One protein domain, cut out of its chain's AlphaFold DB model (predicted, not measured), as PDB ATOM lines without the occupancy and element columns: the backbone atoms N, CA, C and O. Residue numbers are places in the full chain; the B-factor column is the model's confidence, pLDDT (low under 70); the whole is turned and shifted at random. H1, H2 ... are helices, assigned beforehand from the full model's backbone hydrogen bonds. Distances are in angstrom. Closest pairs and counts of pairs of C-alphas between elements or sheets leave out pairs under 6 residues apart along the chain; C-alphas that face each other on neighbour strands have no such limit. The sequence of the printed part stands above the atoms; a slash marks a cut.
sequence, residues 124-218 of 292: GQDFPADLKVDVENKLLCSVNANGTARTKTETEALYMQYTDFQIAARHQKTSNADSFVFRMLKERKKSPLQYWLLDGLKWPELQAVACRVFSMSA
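What this domain is: This is residues 124 to 218 of the 292 residues of the protein "Dimer_Tnp_hAT domain-containing protein" of Phytophthora kernoviae (UniProt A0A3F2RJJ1). One long helix, H2, makes a beam along the longest axis, with the shorter helices H3, H4 and H5 in a row along one side of it and H1 on another side, near the first part of H2. H5 stands nearly at right angles to residues 154 to 162 of H2 and folds back on H4 as a helical hairpin, while H3 is near the last part of H2 and H1 slants away from near its first part. The printed part has 95 residues with five named helices, in the order H1 to H5, and no named strand. It is all helix and compact, with a radius of gyration of the C-alphas of 14.0 A and spans of 39 by 28 by 26 A.

How they stand to each other: H2, residues 152 to 175, touches H5, residues 204 to 214, with its residues 154 to 162 alone. The closest C-alphas are those of Leu 158 and Glu 205, 5.5 A apart, and the lines are only just about perpendicular, at 71 degrees. H5 and H4, residues 192 to 198, touch as a hairpin at 35.1 degrees, only just a steep tilt, opposite ways; their closest C-alphas, of Leu 193 and Phe 214, are 5.4 A apart. H1, residues 129 to 140, only just touches H2, with 3 pairs of C-alphas within 8 A and residue 140 alone; the closest are Leu 140 and Thr 155, 6.0 A. H3, residues 180 to 186, is close to H2 but not clearly touching, the C-alphas of Gln 172 and Phe 182 being 6.9 A apart. H1 and H3 are apart. In H1 to H5 each O i to N i+4 pair is within hydrogen-bond range.

Where its parts are: H2 runs 34.3 A, from C-alpha 152 at (136.950, 120.742, 135.126) to C-alpha 175 at (121.408, 95.728, 152.623). H1 measures 16.6 A, H5 15.0 A, H4 10.0 A and H3 9.9 A.

The domain as a whole: The two farthest C-alphas, of Thr 148 and Asp 178, are 40.7 A apart. The printed part has no cut. The link from H1 to H2, 11 residues, is long. Residues 144 to 147 and 216 to 218 have pLDDT under 70.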
ATOM      1  N   GLY A 124     129.043 110.444 156.006       92.44
ATOM      2  CA  GLY A 124     128.473 111.750 156.371       92.44
ATOM      3  C   GLY A 124     127.150 111.642 157.132       92.44
ATOM      4  O   GLY A 124     126.253 112.465 156.946       92.44
ATOM      5  N   GLN A 125     126.980 110.569 157.908       91.25
ATOM      6  CA  GLN A 125     125.792 110.365 158.727       91.25
ATOM      7  C   GLN A 125     125.594 111.552 159.686       91.25
ATOM      8  O   GLN A 125     126.549 112.067 160.262       91.25
ATOM      9  N   ASP A 126     124.335 111.962 159.846       89.94
ATOM     10  CA  ASP A 126     123.904 113.048 160.735       89.94
ATOM     11  C   ASP A 126     124.504 114.424 160.393       89.94
ATOM     12  O   ASP A 126     124.508 115.332 161.223       89.94
ATOM     13  N   PHE A 127     124.996 114.615 159.164       93.31
ATOM     14  CA  PHE A 127     125.319 115.950 158.668       93.31
ATOM     15  C   PHE A 127     124.038 116.760 158.425       93.31
ATOM     16  O   PHE A 127     123.160 116.307 157.679       93.31
ATOM     17  N   PRO A 128     123.951 117.990 158.965       93.69
ATOM     18  CA  PRO A 128     123.030 119.000 158.466       93.69
ATOM     19  C   PRO A 128     123.199 119.197 156.953       93.69
ATOM     20  O   PRO A 128     124.297 119.044 156.413       93.69
ATOM     21  N   ALA A 129     122.111 119.519 156.251       93.62
ATOM     22  CA  ALA A 129     122.122 119.612 154.789       93.62
ATOM     23  C   ALA A 129     123.109 120.675 154.272       93.62
ATOM     24  O   ALA A 129     123.819 120.440 153.298       93.62
ATOM     25  N   ASP A 130     123.184 121.815 154.954       94.94
ATOM     26  CA  ASP A 130     124.120 122.908 154.695       94.94
ATOM     27  C   ASP A 130     125.577 122.488 154.932       94.94
ATOM     28  O   ASP A 130     126.422 122.690 154.057       94.94
ATOM     29  N   LEU A 131     125.858 121.824 156.060       92.62
ATOM     30  CA  LEU A 131     127.192 121.302 156.361       92.62
ATOM     31  C   LEU A 131     127.632 120.281 155.312       92.62
ATOM     32  O   LEU A 131     128.766 120.315 154.842       92.62
ATOM     33  N   LYS A 132     126.733 119.381 154.912       94.69
ATOM     34  CA  LYS A 132     127.034 118.368 153.902       94.69
ATOM     35  C   LYS A 132     127.418 119.001 152.568       94.69
ATOM     36  O   LYS A 132     128.437 118.615 152.003       94.69
ATOM     37  N   VAL A 133     126.644 119.979 152.098       94.56
ATOM     38  CA  VAL A 133     126.937 120.703 150.853       94.56
ATOM     39  C   VAL A 133     128.284 121.422 150.940       94.56
ATOM     40  O   VAL A 133     129.074 121.358 150.002       94.56
ATOM     41  N   ASP A 134     128.589 122.067 152.067       92.44
ATOM     42  CA  ASP A 134     129.886 122.715 152.283       92.44
ATOM     43  C   ASP A 134     131.058 121.716 152.230       92.44
ATOM     44  O   ASP A 134     132.060 121.956 151.551       92.44
ATOM     45  N   VAL A 135     130.929 120.559 152.881       90.50
ATOM     46  CA  VAL A 135     131.969 119.516 152.881       90.50
ATOM     47  C   VAL A 135     132.131 118.886 151.494       90.50
ATOM     48  O   VAL A 135     133.259 118.652 151.059       90.50
ATOM     49  N   GLU A 136     131.036 118.658 150.768       93.75
ATOM     50  CA  GLU A 136     131.066 118.193 149.377       93.75
ATOM     51  C   GLU A 136     131.756 119.216 148.464       93.75
ATOM     52  O   GLU A 136     132.632 118.853 147.681       93.75
ATOM     53  N   ASN A 137     131.465 120.508 148.619       87.12
ATOM     54  CA  ASN A 137     132.163 121.559 147.880       87.12
ATOM     55  C   ASN A 137     133.664 121.570 148.199       87.12
ATOM     56  O   ASN A 137     134.487 121.637 147.287       87.12
ATOM     57  N   LYS A 138     134.048 121.423 149.473       86.06
ATOM     58  CA  LYS A 138     135.458 121.311 149.889       86.06
ATOM     59  C   LYS A 138     136.153 120.089 149.282       86.06
ATOM     60  O   LYS A 138     137.316 120.188 148.894       86.06
ATOM     61  N   LEU A 139     135.453 118.959 149.159       87.00
ATOM     62  CA  LEU A 139     135.953 117.772 148.462       87.00
ATOM     63  C   LEU A 139     136.222 118.077 146.981       87.00
ATOM     64  O   LEU A 139     137.303 117.771 146.473       87.00
ATOM     65  N   LEU A 140     135.269 118.711 146.298       85.00
ATOM     66  CA  LEU A 140     135.362 119.021 144.867       85.00
ATOM     67  C   LEU A 140     136.396 120.109 144.548       85.00
ATOM     68  O   LEU A 140     137.020 120.069 143.489       85.00
ATOM     69  N   CYS A 141     136.627 121.035 145.481       79.38
ATOM     70  CA  CYS A 141     137.671 122.055 145.398       79.38
ATOM     71  C   CYS A 141     139.058 121.556 145.842       79.38
ATOM     72  O   CYS A 141     140.006 122.345 145.875       79.38
ATOM     73  N   SER A 142     139.205 120.277 146.203       76.31
ATOM     74  CA  SER A 142     140.494 119.728 146.625       76.31
ATOM     75  C   SER A 142     141.525 119.722 145.492       76.31
ATOM     76  O   SER A 142     141.205 119.519 144.320       76.31
ATOM     77  N   VAL A 143     142.793 119.909 145.857       72.12
ATOM     78  CA  VAL A 143     143.918 119.824 144.917       72.12
ATOM     79  C   VAL A 143     144.227 118.376 144.533       72.12
ATOM     80  O   VAL A 143     143.923 117.428 145.271       72.12
ATOM     81  N   ASN A 144     144.879 118.217 143.386       64.94
ATOM     82  CA  ASN A 144     145.462 116.955 142.948       64.94
ATOM     83  C   ASN A 144     146.587 116.501 143.894       64.94
ATOM     84  O   ASN A 144     147.080 117.263 144.726       64.94
ATOM     85  N   ALA A 145     147.017 115.240 143.771       61.09
ATOM     86  CA  ALA A 145     148.091 114.680 144.604       61.09
ATOM     87  C   ALA A 145     149.422 115.450 144.488       61.09
ATOM     88  O   ALA A 145     150.201 115.487 145.434       61.09
ATOM     89  N   ASN A 146     149.657 116.099 143.349       64.94
ATOM     90  CA  ASN A 146     150.812 116.955 143.063       64.94
ATOM     91  C   ASN A 146     150.636 118.415 143.543       64.94
ATOM     92  O   ASN A 146     151.490 119.253 143.263       64.94
ATOM     93  N   GLY A 147     149.528 118.738 144.217       64.88
ATOM     94  CA  GLY A 147     149.223 120.081 144.714       64.88
ATOM     95  C   GLY A 147     148.663 121.052 143.670       64.88
ATOM     96  O   GLY A 147     148.406 122.206 144.008       64.88
ATOM     97  N   THR A 148     148.441 120.626 142.421       71.31
ATOM     98  CA  THR A 148     147.846 121.496 141.396       71.31
ATOM     99  C   THR A 148     146.329 121.574 141.540       71.31
ATOM    100  O   THR A 148     145.680 120.650 142.037       71.31
ATOM    101  N   ALA A 149     145.744 122.669 141.054       73.44
ATOM    102  CA  ALA A 149     144.297 122.765 140.907       73.44
ATOM    103  C   ALA A 149     143.781 121.678 139.951       73.44
ATOM    104  O   ALA A 149     144.450 121.345 138.968       73.44
ATOM    105  N   ARG A 150     142.593 121.145 140.249       81.44
ATOM    106  CA  ARG A 150     141.893 120.193 139.381       81.44
ATOM    107  C   ARG A 150     141.367 120.884 138.132       81.44
ATOM    108  O   ARG A 150     140.869 122.010 138.188       81.44
ATOM    109  N   THR A 151     141.446 120.196 137.002       89.25
ATOM    110  CA  THR A 151     140.731 120.603 135.790       89.25
ATOM    111  C   THR A 151     139.235 120.329 135.942       89.25
ATOM    112  O   THR A 151     138.817 119.504 136.753       89.25
ATOM    113  N   LYS A 152     138.403 120.975 135.116       89.69
ATOM    114  CA  LYS A 152     136.950 120.742 135.126       89.69
ATOM    115  C   LYS A 152     136.597 119.258 134.932       89.69
ATOM    116  O   LYS A 152     135.740 118.739 135.637       89.69
ATOM    117  N   THR A 153     137.292 118.577 134.023       91.75
ATOM    118  CA  THR A 153     137.093 117.147 133.743       91.75
ATOM    119  C   THR A 153     137.464 116.268 134.939       91.75
ATOM    120  O   THR A 153     136.747 115.321 135.249       91.75
ATOM    121  N   GLU A 154     138.544 116.595 135.655       88.81
ATOM    122  CA  GLU A 154     138.935 115.882 136.880       88.81
ATOM    123  C   GLU A 154     137.924 116.102 138.013       88.81
ATOM    124  O   GLU A 154     137.597 115.163 138.737       88.81
ATOM    125  N   THR A 155     137.387 117.319 138.158       89.81
ATOM    126  CA  THR A 155     136.327 117.610 139.135       89.81
ATOM    127  C   THR A 155     135.043 116.836 138.825       89.81
ATOM    128  O   THR A 155     134.437 116.274 139.735       89.81
ATOM    129  N   GLU A 156     134.640 116.754 137.552       94.44
ATOM    130  CA  GLU A 156     133.486 115.951 137.122       94.44
ATOM    131  C   GLU A 156     133.701 114.456 137.405       94.44
ATOM    132  O   GLU A 156     132.822 113.799 137.967       94.44
ATOM    133  N   ALA A 157     134.892 113.925 137.106       94.81
ATOM    134  CA  ALA A 157     135.249 112.541 137.413       94.81
ATOM    135  C   ALA A 157     135.230 112.257 138.925       94.81
ATOM    136  O   ALA A 157     134.682 111.238 139.354       94.81
ATOM    137  N   LEU A 158     135.772 113.167 139.742       93.31
ATOM    138  CA  LEU A 158     135.737 113.067 141.201       93.31
ATOM    139  C   LEU A 158     134.296 113.051 141.726       93.31
ATOM    140  O   LEU A 158     133.967 112.230 142.579       93.31
ATOM    141  N   TYR A 159     133.427 113.914 141.196       95.81
ATOM    142  CA  TYR A 159     132.016 113.965 141.581       95.81
ATOM    143  C   TYR A 159     131.261 112.674 141.230       95.81
ATOM    144  O   TYR A 159     130.503 112.150 142.054       95.81
ATOM    145  N   MET A 160     131.498 112.119 140.036       97.31
ATOM    146  CA  MET A 160     130.921 110.832 139.634       97.31
ATOM    147  C   MET A 160     131.365 109.703 140.568       97.31
ATOM    148  O   MET A 160     130.531 108.942 141.055       97.31
ATOM    149  N   GLN A 161     132.664 109.626 140.867       97.62
ATOM    150  CA  GLN A 161     133.217 108.618 141.773       97.62
ATOM    151  C   GLN A 161     132.693 108.773 143.204       97.62
ATOM    152  O   GLN A 161     132.348 107.780 143.840       97.62
ATOM    153  N   TYR A 162     132.587 110.007 143.703       97.44
ATOM    154  CA  TYR A 162     131.998 110.305 145.008       97.44
ATOM    155  C   TYR A 162     130.550 109.822 145.100       97.44
ATOM    156  O   TYR A 162     130.173 109.163 146.070       97.44
ATOM    157  N   THR A 163     129.751 110.103 144.072       97.25
ATOM    158  CA  THR A 163     128.347 109.684 144.018       97.25
ATOM    159  C   THR A 163     128.227 108.159 144.013       97.25
ATOM    160  O   THR A 163     127.449 107.603 144.788       97.25
ATOM    161  N   ASP A 164     129.032 107.473 143.199       97.94
ATOM    162  CA  ASP A 164     129.043 106.008 143.135       97.94
ATOM    163  C   ASP A 164     129.503 105.370 144.459       97.94
ATOM    164  O   ASP A 164     128.880 104.428 144.956       97.94
ATOM    165  N   PHE A 165     130.522 105.941 145.110       97.50
ATOM    166  CA  PHE A 165     130.935 105.550 146.459       97.50
ATOM    167  C   PHE A 165     129.804 105.697 147.479       97.50
ATOM    168  O   PHE A 165     129.521 104.753 148.216       97.50
ATOM    169  N   GLN A 166     129.126 106.846 147.507       96.56
ATOM    170  CA  GLN A 166     128.021 107.101 148.434       96.56
ATOM    171  C   GLN A 166     126.884 106.088 148.259       96.56
ATOM    172  O   GLN A 166     126.326 105.610 149.249       96.56
ATOM    173  N   ILE A 167     126.554 105.731 147.014       95.19
ATOM    174  CA  ILE A 167     125.550 104.703 146.708       95.19
ATOM    175  C   ILE A 167     126.025 103.338 147.215       95.19
ATOM    176  O   ILE A 167     125.298 102.672 147.958       95.19
ATOM    177  N   ALA A 168     127.250 102.937 146.871       94.19
ATOM    178  CA  ALA A 168     127.807 101.641 147.243       94.19
ATOM    179  C   ALA A 168     127.930 101.463 148.767       94.19
ATOM    180  O   ALA A 168     127.513 100.434 149.301       94.19
ATOM    181  N   ALA A 169     128.452 102.466 149.475       94.25
ATOM    182  CA  ALA A 169     128.632 102.434 150.925       94.25
ATOM    183  C   ALA A 169     127.287 102.417 151.667       94.25
ATOM    184  O   ALA A 169     127.103 101.626 152.596       94.25
ATOM    185  N   ARG A 170     126.299 103.210 151.223       93.62
ATOM    186  CA  ARG A 170     124.945 103.161 151.802       93.62
ATOM    187  C   ARG A 170     124.275 101.817 151.565       93.62
ATOM    188  O   ARG A 170     123.750 101.250 152.516       93.62
ATOM    189  N   HIS A 171     124.350 101.279 150.347       92.19
ATOM    190  CA  HIS A 171     123.822  99.949 150.047       92.19
ATOM    191  C   HIS A 171     124.486  98.876 150.920       92.19
ATOM    192  O   HIS A 171     123.817  97.984 151.441       92.19
ATOM    193  N   GLN A 172     125.800  98.975 151.131       89.69
ATOM    194  CA  GLN A 172     126.509  98.062 152.015       89.69
ATOM    195  C   GLN A 172     126.011  98.168 153.463       89.69
ATOM    196  O   GLN A 172     125.783  97.143 154.099       89.69
ATOM    197  N   LYS A 173     125.778  99.386 153.959       89.12
ATOM    198  CA  LYS A 173     125.274  99.648 155.312       89.12
ATOM    199  C   LYS A 173     123.825  99.202 155.528       89.12
ATOM    200  O   LYS A 173     123.504  98.778 156.631       89.12
ATOM    201  N   THR A 174     122.953  99.307 154.523       89.06
ATOM    202  CA  THR A 174     121.523  98.971 154.660       89.06
ATOM    203  C   THR A 174     121.209  97.525 154.302       89.06
ATOM    204  O   THR A 174     120.452  96.874 155.012       89.06
ATOM    205  N   SER A 175     121.777  97.024 153.205       86.06
ATOM    206  CA  SER A 175     121.408  95.728 152.623       86.06
ATOM    207  C   SER A 175     122.403  94.625 152.976       86.06
ATOM    208  O   SER A 175     122.030  93.461 153.051       86.06
ATOM    209  N   ASN A 176     123.666  94.987 153.222       84.81
ATOM    210  CA  ASN A 176     124.756  94.046 153.488       84.81
ATOM    211  C   ASN A 176     125.435  94.325 154.840       84.81
ATOM    212  O   ASN A 176     126.643  94.105 154.984       84.81
ATOM    213  N   ALA A 177     124.672  94.811 155.824       80.81
ATOM    214  CA  ALA A 177     125.187  95.176 157.142       80.81
ATOM    215  C   ALA A 177     125.896  94.000 157.840       80.81
ATOM    216  O   ALA A 177     126.890  94.192 158.537       80.81
ATOM    217  N   ASP A 178     125.431  92.774 157.590       82.94
ATOM    218  CA  ASP A 178     126.007  91.556 158.164       82.94
ATOM    219  C   ASP A 178     127.175  90.986 157.351       82.94
ATOM    220  O   ASP A 178     127.800  90.007 157.775       82.94
ATOM    221  N   SER A 179     127.505  91.591 156.203       89.06
ATOM    222  CA  SER A 179     128.638  91.156 155.389       89.06
ATOM    223  C   SER A 179     129.938  91.228 156.185       89.06
ATOM    224  O   SER A 179     130.189  92.173 156.936       89.06
ATOM    225  N   PHE A 180     130.800  90.230 155.984       87.94
ATOM    226  CA  PHE A 180     132.101  90.158 156.648       87.94
ATOM    227  C   PHE A 180     132.914  91.449 156.460       87.94
ATOM    228  O   PHE A 180     133.467  91.978 157.420       87.94
ATOM    229  N   VAL A 181     132.916  92.004 155.242       85.12
ATOM    230  CA  VAL A 181     133.647  93.237 154.910       85.12
ATOM    231  C   VAL A 181     133.125  94.434 155.706       85.12
ATOM    232  O   VAL A 181     133.920  95.161 156.298       85.12
ATOM    233  N   PHE A 182     131.804  94.636 155.767       90.06
ATOM    234  CA  PHE A 182     131.240  95.768 156.509       90.06
ATOM    235  C   PHE A 182     131.454  95.619 158.015       90.06
ATOM    236  O   PHE A 182     131.794  96.587 158.695       90.06
ATOM    237  N   ARG A 183     131.338  94.394 158.535       91.25
ATOM    238  CA  ARG A 183     131.603  94.094 159.943       91.25
ATOM    239  C   ARG A 183     133.046  94.406 160.330       91.25
ATOM    240  O   ARG A 183     133.265  95.068 161.336       91.25
ATOM    241  N   MET A 184     134.016  94.023 159.498       90.69
ATOM    242  CA  MET A 184     135.433  94.347 159.709       90.69
ATOM    243  C   MET A 184     135.690  95.860 159.761       90.69
ATOM    244  O   MET A 184     136.500  96.309 160.570       90.69
ATOM    245  N   LEU A 185     134.991  96.645 158.933       90.88
ATOM    246  CA  LEU A 185     135.081  98.111 158.937       90.88
ATOM    247  C   LEU A 185     134.416  98.730 160.170       90.88
ATOM    248  O   LEU A 185     134.965  99.657 160.765       90.88
ATOM    249  N   LYS A 186     133.248  98.214 160.566       90.31
ATOM    250  CA  LYS A 186     132.492  98.677 161.738       90.31
ATOM    251  C   LYS A 186     133.216  98.361 163.048       90.31
ATOM    252  O   LYS A 186     133.229  99.188 163.948       90.31
ATOM    253  N   GLU A 187     133.843  97.191 163.135       88.19
ATOM    254  CA  GLU A 187     134.661  96.756 164.277       88.19
ATOM    255  C   GLU A 187     136.089  97.327 164.241       88.19
ATOM    256  O   GLU A 187     136.901  96.979 165.093       88.19
ATOM    257  N   ARG A 188     136.425  98.163 163.244       85.56
ATOM    258  CA  ARG A 188     137.758  98.764 163.039       85.56
ATOM    259  C   ARG A 188     138.919  97.773 162.906       85.56
ATOM    260  O   ARG A 188     140.074  98.183 162.886       85.56
ATOM    261  N   LYS A 189     138.629  96.488 162.685       87.06
ATOM    262  CA  LYS A 189     139.621  95.473 162.294       87.06
ATOM    263  C   LYS A 189     140.199  95.736 160.902       87.06
ATOM    264  O   LYS A 189     141.299  95.285 160.598       87.06
ATOM    265  N   LYS A 190     139.448  96.450 160.058       85.00
ATOM    266  CA  LYS A 190     139.935  97.086 158.833       85.00
ATOM    267  C   LYS A 190     139.779  98.596 158.976       85.00
ATOM    268  O   LYS A 190     138.666  99.077 159.188       85.00
ATOM    269  N   SER A 191     140.877  99.340 158.866       84.00
ATOM    270  CA  SER A 191     140.830 100.800 158.970       84.00
ATOM    271  C   SER A 191     140.239 101.436 157.702       84.00
ATOM    272  O   SER A 191     140.317 100.840 156.619       84.00
ATOM    273  N   PRO A 192     139.693 102.666 157.779       89.88
ATOM    274  CA  PRO A 192     139.266 103.394 156.587       89.88
ATOM    275  C   PRO A 192     140.394 103.566 155.556       89.88
ATOM    276  O   PRO A 192     140.157 103.418 154.362       89.88
ATOM    277  N   LEU A 193     141.640 103.786 155.995       86.62
ATOM    278  CA  LEU A 193     142.791 103.856 155.087       86.62
ATOM    279  C   LEU A 193     142.998 102.533 154.333       86.62
ATOM    280  O   LEU A 193     143.153 102.536 153.116       86.62
ATOM    281  N   GLN A 194     142.936 101.393 155.027       88.00
ATOM    282  CA  GLN A 194     143.054 100.072 154.398       88.00
ATOM    283  C   GLN A 194     141.903  99.777 153.428       88.00
ATOM    284  O   GLN A 194     142.110  99.109 152.416       88.00
ATOM    285  N   TYR A 195     140.689 100.253 153.717       92.81
ATOM    286  CA  TYR A 195     139.577 100.201 152.764       92.81
ATOM    287  C   TYR A 195     139.919 100.953 151.485       92.81
ATOM    288  O   TYR A 195     139.842 100.382 150.399       92.81
ATOM    289  N   TRP A 196     140.357 102.206 151.610       92.50
ATOM    290  CA  TRP A 196     140.684 103.019 150.448       92.50
ATOM    291  C   TRP A 196     141.856 102.452 149.653       92.50
ATOM    292  O   TRP A 196     141.786 102.456 148.431       92.50
ATOM    293  N   LEU A 197     142.869 101.875 150.299       87.94
ATOM    294  CA  LEU A 197     143.995 101.234 149.609       87.94
ATOM    295  C   LEU A 197     143.610  99.958 148.838       87.94
ATOM    296  O   LEU A 197     144.221  99.677 147.811       87.94
ATOM    297  N   LEU A 198     142.616  99.194 149.307       88.88
ATOM    298  CA  LEU A 198     142.282  97.875 148.749       88.88
ATOM    299  C   LEU A 198     140.973  97.865 147.948       88.88
ATOM    300  O   LEU A 198     140.955  97.455 146.793       88.88
ATOM    301  N   ASP A 199     139.870  98.309 148.548       89.44
ATOM    302  CA  ASP A 199     138.535  98.276 147.929       89.44
ATOM    303  C   ASP A 199     138.234  99.560 147.139       89.44
ATOM    304  O   ASP A 199     137.407  99.562 146.223       89.44
ATOM    305  N   GLY A 200     138.907 100.660 147.491       91.88
ATOM    306  CA  GLY A 200     138.729 101.976 146.878       91.88
ATOM    307  C   GLY A 200     139.309 102.120 145.468       91.88
ATOM    308  O   GLY A 200     139.063 103.137 144.828       91.88
ATOM    309  N   LEU A 201     140.030 101.115 144.955       91.56
ATOM    310  CA  LEU A 201     140.763 101.167 143.677       91.56
ATOM    311  C   LEU A 201     139.888 101.490 142.455       91.56
ATOM    312  O   LEU A 201     140.373 102.031 141.465       91.56
ATOM    313  N   LYS A 202     138.589 101.180 142.514       94.19
ATOM    314  CA  LYS A 202     137.625 101.511 141.450       94.19
ATOM    315  C   LYS A 202     137.274 103.004 141.368       94.19
ATOM    316  O   LYS A 202     136.659 103.424 140.392       94.19
ATOM    317  N   TRP A 203     137.668 103.799 142.364       96.19
ATOM    318  CA  TRP A 203     137.451 105.244 142.430       96.19
ATOM    319  C   TRP A 203     138.789 105.980 142.583       96.19
ATOM    320  O   TRP A 203     139.059 106.527 143.648       96.19
ATOM    321  N   PRO A 204     139.653 106.003 141.557       93.00
ATOM    322  CA  PRO A 204     141.038 106.466 141.691       93.00
ATOM    323  C   PRO A 204     141.183 107.934 142.134       93.00
ATOM    324  O   PRO A 204     142.036 108.251 142.964       93.00
ATOM    325  N   GLU A 205     140.329 108.836 141.643       90.38
ATOM    326  CA  GLU A 205     140.380 110.263 142.002       90.38
ATOM    327  C   GLU A 205     139.953 110.490 143.449       90.38
ATOM    328  O   GLU A 205     140.569 111.272 144.181       90.38
ATOM    329  N   LEU A 206     138.902 109.783 143.866       93.25
ATOM    330  CA  LEU A 206     138.375 109.837 145.221       93.25
ATOM    331  C   LEU A 206     139.302 109.132 146.214       93.25
ATOM    332  O   LEU A 206     139.552 109.658 147.295       93.25
ATOM    333  N   GLN A 207     139.861 107.987 145.822       92.88
ATOM    334  CA  GLN A 207     140.845 107.222 146.579       92.88
ATOM    335  C   GLN A 207     142.054 108.090 146.904       92.88
ATOM    336  O   GLN A 207     142.478 108.134 148.055       92.88
ATOM    337  N   ALA A 208     142.583 108.828 145.925       85.00
ATOM    338  CA  ALA A 208     143.712 109.716 146.155       85.00
ATOM    339  C   ALA A 208     143.402 110.764 147.239       85.00
ATOM    340  O   ALA A 208     144.254 111.039 148.087       85.00
ATOM    341  N   VAL A 209     142.194 111.341 147.241       83.38
ATOM    342  CA  VAL A 209     141.767 112.286 148.287       83.38
ATOM    343  C   VAL A 209     141.610 111.577 149.631       83.38
ATOM    344  O   VAL A 209     142.154 112.037 150.632       83.38
ATOM    345  N   ALA A 210     140.908 110.448 149.655       86.50
ATOM    346  CA  ALA A 210     140.622 109.710 150.874       86.50
ATOM    347  C   ALA A 210     141.900 109.209 151.556       86.50
ATOM    348  O   ALA A 210     142.068 109.407 152.757       86.50
ATOM    349  N   CYS A 211     142.846 108.646 150.802       83.31
ATOM    350  CA  CYS A 211     144.139 108.225 151.333       83.31
ATOM    351  C   CYS A 211     144.907 109.400 151.947       83.31
ATOM    352  O   CYS A 211     145.478 109.237 153.021       83.31
ATOM    353  N   ARG A 212     144.879 110.598 151.339       76.94
ATOM    354  CA  ARG A 212     145.492 111.798 151.942       76.94
ATOM    355  C   ARG A 212     144.830 112.169 153.265       76.94
ATOM    356  O   ARG A 212     145.534 112.426 154.234       76.94
ATOM    357  N   VAL A 213     143.500 112.172 153.311       78.50
ATOM    358  CA  VAL A 213     142.737 112.501 154.524       78.50
ATOM    359  C   VAL A 213     143.005 111.483 155.637       78.50
ATOM    360  O   VAL A 213     143.313 111.873 156.755       78.50
ATOM    361  N   PHE A 214     142.954 110.184 155.341       78.50
ATOM    362  CA  PHE A 214     143.148 109.125 156.337       78.50
ATOM    363  C   PHE A 214     144.615 108.831 156.681       78.50
ATOM    364  O   PHE A 214     144.868 108.053 157.595       78.50
ATOM    365  N   SER A 215     145.571 109.450 155.982       71.06
ATOM    366  CA  SER A 215     146.985 109.463 156.392       71.06
ATOM    367  C   SER A 215     147.283 110.551 157.432       71.06
ATOM    368  O   SER A 215     148.354 110.550 158.042       71.06
ATOM    369  N   MET A 216     146.362 111.498 157.639       63.22
ATOM    370  CA  MET A 216     146.473 112.485 158.711       63.22
ATOM    371  C   MET A 216     146.256 111.807 160.068       63.22
ATOM    372  O   MET A 216     145.534 110.818 160.168       63.22
ATOM    373  N   SER A 217     146.873 112.348 161.118       56.41
ATOM    374  CA  SER A 217     146.600 111.924 162.495       56.41
ATOM    375  C   SER A 217     145.440 112.740 163.066       56.41
ATOM    376  O   SER A 217     145.387 113.948 162.837       56.41
ATOM    377  N   ALA A 218     144.510 112.096 163.785       49.50
ATOM    378  CA  ALA A 218     143.346 112.767 164.382       49.50
ATOM    379  C   ALA A 218     143.752 113.723 165.511       49.50
ATOM    380  O   ALA A 218     143.098 114.732 165.748       49.50
TER     381      ALA A 218